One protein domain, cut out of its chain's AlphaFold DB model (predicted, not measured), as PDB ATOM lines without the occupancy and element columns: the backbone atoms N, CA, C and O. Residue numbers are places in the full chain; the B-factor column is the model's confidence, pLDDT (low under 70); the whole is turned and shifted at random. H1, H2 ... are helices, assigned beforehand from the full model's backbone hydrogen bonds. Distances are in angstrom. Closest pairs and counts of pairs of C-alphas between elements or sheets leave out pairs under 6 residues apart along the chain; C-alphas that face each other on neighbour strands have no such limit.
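What this domain is: This is residues 21 to 60 of the 65 residues of the protein "Mutator family transposase" of Enterococcus sp. 4G2_DIV0659 (UniProt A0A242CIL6). The longer helix H1 and the shorter H2 lie side by side and run the same way. A long loop, residues 36 to 51, leaves the end of H1, folds back and brings the chain to the start of H2. The printed part has 40 residues with two named helices, H1 then H2, and no named strand; the class is all helix. It is compact, with a radius of gyration of the C-alphas of 9.7 A, and spans 26 by 19 by 15 A.

Where its parts are: H1, residues 23 to 35, begins at C-alpha 23 (-28.573, 0.426, 30.726) and is 18.2 A long from first to last C-alpha. H2, residues 52 to 59, is 10.9 A long and ends at C-alpha 59 (-24.244, 12.344, 30.386).

How they stand to each other: H1 and H2 touch; their closest C-alphas, those of Thr 23 and Ile 52, are 5.5 A apart. Their lines stand at a shallow tilt of 29 degrees. In H1 and H2 every O i to N i+4 pair is within hydrogen-bond range.

The domain as a whole: The two C-alphas farthest apart, those of Gly 37 and Ser 50, are 26.3 A apart. The printed part has no cut. The link from H1 to H2 is long, 16 residues. The mean pLDDT of the printed part is 93.1, and no printed residue is under 70.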
ATOM      1  N   GLU A  21     -35.406  -3.697  28.341       87.31
ATOM      2  CA  GLU A  21     -34.934  -2.717  29.305       87.31
ATOM      3  C   GLU A  21     -33.466  -3.005  29.646       87.31
ATOM      4  O   GLU A  21     -33.125  -4.073  30.151       87.31
ATOM      5  N   SER A  22     -32.572  -2.069  29.320       90.81
ATOM      6  CA  SER A  22     -31.143  -2.189  29.617       90.81
ATOM      7  C   SER A  22     -30.497  -0.823  29.815       90.81
ATOM      8  O   SER A  22     -30.969   0.188  29.289       90.81
ATOM      9  N   THR A  23     -29.376  -0.793  30.537       91.19
ATOM     10  CA  THR A  23     -28.573   0.426  30.726       91.19
ATOM     11  C   THR A  23     -28.111   1.020  29.397       91.19
ATOM     12  O   THR A  23     -28.075   2.238  29.255       91.19
ATOM     13  N   TYR A  24     -27.824   0.174  28.404       92.06
ATOM     14  CA  TYR A  24     -27.461   0.599  27.054       92.06
ATOM     15  C   TYR A  24     -28.585   1.402  26.385       92.06
ATOM     16  O   TYR A  24     -28.360   2.534  25.966       92.06
ATOM     17  N   VAL A  25     -29.806   0.853  26.359       93.31
ATOM     18  CA  VAL A  25     -30.974   1.517  25.756       93.31
ATOM     19  C   VAL A  25     -31.236   2.861  26.431       93.31
ATOM     20  O   VAL A  25     -31.425   3.876  25.763       93.31
ATOM     21  N   TRP A  26     -31.206   2.905  27.763       92.75
ATOM     22  CA  TRP A  26     -31.416   4.160  28.474       92.75
ATOM     23  C   TRP A  26     -30.301   5.179  28.230       92.75
ATOM     24  O   TRP A  26     -30.588   6.369  28.116       92.75
ATOM     25  N   LYS A  27     -29.045   4.739  28.101       93.62
ATOM     26  CA  LYS A  27     -27.934   5.620  27.735       93.62
ATOM     27  C   LYS A  27     -28.173   6.267  26.368       93.62
ATOM     28  O   LYS A  27     -27.983   7.475  26.251       93.62
ATOM     29  N   GLU A  28     -28.639   5.507  25.378       94.69
ATOM     30  CA  GLU A  28     -29.005   6.051  24.061       94.69
ATOM     31  C   GLU A  28     -30.138   7.082  24.171       94.69
ATOM     32  O   GLU A  28     -30.034   8.169  23.605       94.69
ATOM     33  N   VAL A  29     -31.180   6.798  24.960       95.19
ATOM     34  CA  VAL A  29     -32.288   7.744  25.198       95.19
ATOM     35  C   VAL A  29     -31.797   9.042  25.849       95.19
ATOM     36  O   VAL A  29     -32.176  10.135  25.426       95.19
ATOM     37  N   LEU A  30     -30.942   8.947  26.869       95.25
ATOM     38  CA  LEU A  30     -30.377  10.113  27.554       95.25
ATOM     39  C   LEU A  30     -29.443  10.917  26.635       95.25
ATOM     40  O   LEU A  30     -29.443  12.148  26.699       95.25
ATOM     41  N   GLN A  31     -28.679  10.244  25.769       96.19
ATOM     42  CA  GLN A  31     -27.836  10.891  24.765       96.19
ATOM     43  C   GLN A  31     -28.671  11.606  23.703       96.19
ATOM     44  O   GLN A  31     -28.345  12.741  23.369       96.19
ATOM     45  N   ASP A  32     -29.734  10.989  23.186       97.06
ATOM     46  CA  ASP A  32     -30.656  11.634  22.242       97.06
ATOM     47  C   ASP A  32     -31.229  12.932  22.828       97.06
ATOM     48  O   ASP A  32     -31.178  13.985  22.192       97.06
ATOM     49  N   LEU A  33     -31.687  12.886  24.082       97.06
ATOM     50  CA  LEU A  33     -32.190  14.067  24.785       97.06
ATOM     51  C   LEU A  33     -31.145  15.183  24.874       97.06
ATOM     52  O   LEU A  33     -31.463  16.341  24.591       97.06
ATOM     53  N   LYS A  34     -29.894  14.834  25.192       96.56
ATOM     54  CA  LYS A  34     -28.787  15.793  25.239       96.56
ATOM     55  C   LYS A  34     -28.514  16.413  23.868       96.56
ATOM     56  O   LYS A  34     -28.374  17.628  23.768       96.56
ATOM     57  N   HIS A  35     -28.499  15.610  22.801       97.19
ATOM     58  CA  HIS A  35     -28.318  16.109  21.431       97.19
ATOM     59  C   HIS A  35     -29.467  17.016  20.970       97.19
ATOM     60  O   HIS A  35     -29.248  17.905  20.149       97.19
ATOM     61  N   ARG A  36     -30.677  16.834  21.512       97.19
ATOM     62  CA  ARG A  36     -31.829  17.717  21.271       97.19
ATOM     63  C   ARG A  36     -31.818  19.006  22.101       97.19
ATOM     64  O   ARG A  36     -32.743  19.804  21.963       97.19
ATOM     65  N   GLY A  37     -30.792  19.228  22.922       96.75
ATOM     66  CA  GLY A  37     -30.595  20.469  23.678       96.75
ATOM     67  C   GLY A  37     -31.054  20.416  25.134       96.75
ATOM     68  O   GLY A  37     -31.120  21.458  25.784       96.75
ATOM     69  N   LEU A  38     -31.364  19.233  25.678       96.62
ATOM     70  CA  LEU A  38     -31.511  19.083  27.126       96.62
ATOM     71  C   LEU A  38     -30.110  19.083  27.751       96.62
ATOM     72  O   LEU A  38     -29.496  18.032  27.877       96.62
ATOM     73  N   GLU A  39     -29.561  20.256  28.060       92.50
ATOM     74  CA  GLU A  39     -28.164  20.379  28.513       92.50
ATOM     75  C   GLU A  39     -27.988  20.133  30.015       92.50
ATOM     76  O   GLU A  39     -27.024  19.488  30.433       92.50
ATOM     77  N   GLU A  40     -28.931  20.625  30.820       94.31
ATOM     78  CA  GLU A  40     -28.883  20.558  32.277       94.31
ATOM     79  C   GLU A  40     -30.122  19.857  32.837       94.31
ATOM     80  O   GLU A  40     -31.262  20.162  32.482       94.31
ATOM     81  N   VAL A  41     -29.881  18.907  33.739       96.50
ATOM     82  CA  VAL A  41     -30.909  18.166  34.469       96.50
ATOM     83  C   VAL A  41     -30.538  18.210  35.943       96.50
ATOM     84  O   VAL A  41     -29.428  17.836  36.306       96.50
ATOM     85  N   LEU A  42     -31.456  18.677  36.791       97.31
ATOM     86  CA  LEU A  42     -31.201  18.834  38.229       97.31
ATOM     87  C   LEU A  42     -31.419  17.534  39.010       97.31
ATOM     88  O   LEU A  42     -30.673  17.237  39.937       97.31
ATOM     89  N   LEU A  43     -32.445  16.769  38.636       96.19
ATOM     90  CA  LEU A  43     -32.847  15.536  39.304       96.19
ATOM     91  C   LEU A  43     -33.389  14.547  38.276       96.19
ATOM     92  O   LEU A  43     -34.221  14.907  37.438       96.19
ATOM     93  N   VAL A  44     -32.963  13.295  38.385       95.81
ATOM     94  CA  VAL A  44     -33.523  12.164  37.651       95.81
ATOM     95  C   VAL A  44     -34.174  11.215  38.653       95.81
ATOM     96  O   VAL A  44     -33.564  10.857  39.647       95.81
ATOM     97  N   VAL A  45     -35.414  10.797  38.389       94.50
ATOM     98  CA  VAL A  45     -36.145   9.829  39.222       94.50
ATOM     99  C   VAL A  45     -36.464   8.604  38.376       94.50
ATOM    100  O   VAL A  45     -37.114   8.729  37.336       94.50
ATOM    101  N   MET A  46     -36.007   7.429  38.810       90.00
ATOM    102  CA  MET A  46     -36.219   6.147  38.127       90.00
ATOM    103  C   MET A  46     -36.509   5.032  39.139       90.00
ATOM    104  O   MET A  46     -36.304   5.198  40.338       90.00
ATOM    105  N   ASP A  47     -36.989   3.890  38.658       87.50
ATOM    106  CA  ASP A  47     -37.413   2.730  39.456       87.50
ATOM    107  C   ASP A  47     -36.264   1.815  39.927       87.50
ATOM    108  O   ASP A  47     -36.507   0.790  40.561       87.50
ATOM    109  N   GLY A  48     -35.010   2.212  39.686       82.25
ATOM    110  CA  GLY A  48     -33.832   1.567  40.266       82.25
ATOM    111  C   GLY A  48     -33.134   0.542  39.372       82.25
ATOM    112  O   GLY A  48     -32.458  -0.342  39.897       82.25
ATOM    113  N   LEU A  49     -33.245   0.654  38.042       86.69
ATOM    114  CA  LEU A  49     -32.474  -0.175  37.109       86.69
ATOM    115  C   LEU A  49     -30.965  -0.149  37.431       86.69
ATOM    116  O   LEU A  49     -30.304   0.888  37.352       86.69
ATOM    117  N   SER A  50     -30.396  -1.310  37.751       86.38
ATOM    118  CA  SER A  50     -28.979  -1.442  38.108       86.38
ATOM    119  C   SER A  50     -28.048  -0.869  37.035       86.38
ATOM    120  O   SER A  50     -28.152  -1.219  35.861       86.38
ATOM    121  N   GLY A  51     -27.098  -0.020  37.441       84.75
ATOM    122  CA  GLY A  51     -26.094   0.585  36.552       84.75
ATOM    123  C   GLY A  51     -26.578   1.802  35.753       84.75
ATOM    124  O   GLY A  51     -25.819   2.350  34.952       84.75
ATOM    125  N   ILE A  52     -27.822   2.255  35.955       90.25
ATOM    126  CA  ILE A  52     -28.326   3.448  35.268       90.25
ATOM    127  C   ILE A  52     -27.701   4.744  35.794       90.25
ATOM    128  O   ILE A  52     -27.436   5.651  35.008       90.25
ATOM    129  N   ALA A  53     -27.399   4.801  37.096       91.31
ATOM    130  CA  ALA A  53     -26.794   5.961  37.747       91.31
ATOM    131  C   ALA A  53     -25.479   6.379  37.064       91.31
ATOM    132  O   ALA A  53     -25.293   7.551  36.746       91.31
ATOM    133  N   ASP A  54     -24.617   5.415  36.726       91.88
ATOM    134  CA  ASP A  54     -23.354   5.678  36.023       91.88
ATOM    135  C   ASP A  54     -23.584   6.279  34.629       91.88
ATOM    136  O   ASP A  54     -22.859   7.173  34.188       91.88
ATOM    137  N   SER A  55     -24.623   5.814  33.927       92.25
ATOM    138  CA  SER A  55     -24.991   6.342  32.608       92.25
ATOM    139  C   SER A  55     -25.540   7.764  32.708       92.25
ATOM    140  O   SER A  55     -25.198   8.606  31.876       92.25
ATOM    141  N   ILE A  56     -26.338   8.047  33.742       94.38
ATOM    142  CA  ILE A  56     -26.858   9.387  34.029       94.38
ATOM    143  C   ILE A  56     -25.701  10.332  34.338       94.38
ATOM    144  O   ILE A  56     -25.565  11.331  33.640       94.38
ATOM    145  N   HIS A  57     -24.818  10.001  35.283       94.19
ATOM    146  CA  HIS A  57     -23.684  10.861  35.641       94.19
ATOM    147  C   HIS A  57     -22.677  11.045  34.497       94.19
ATOM    148  O   HIS A  57     -22.053  12.097  34.384       94.19
ATOM    149  N   CYS A  58     -22.540  10.065  33.598       93.88
ATOM    150  CA  CYS A  58     -21.715  10.210  32.397       93.88
ATOM    151  C   CYS A  58     -22.262  11.283  31.430       93.88
ATOM    152  O   CYS A  58     -21.486  11.971  30.765       93.88
ATOM    153  N   ILE A  59     -23.586  11.434  31.339       95.38
ATOM    154  CA  ILE A  59     -24.244  12.344  30.386       95.38
ATOM    155  C   ILE A  59     -24.573  13.693  31.042       95.38
ATOM    156  O   ILE A  59     -24.322  14.742  30.440       95.38
ATOM    157  N   TYR A  60     -25.083  13.654  32.271       96.56
ATOM    158  CA  TYR A  60     -25.513  14.769  33.113       96.56
ATOM    159  C   TYR A  60     -24.753  14.726  34.452       96.56
ATOM    160  O   TYR A  60     -25.301  14.297  35.468       96.56
TER     161      TYR A  60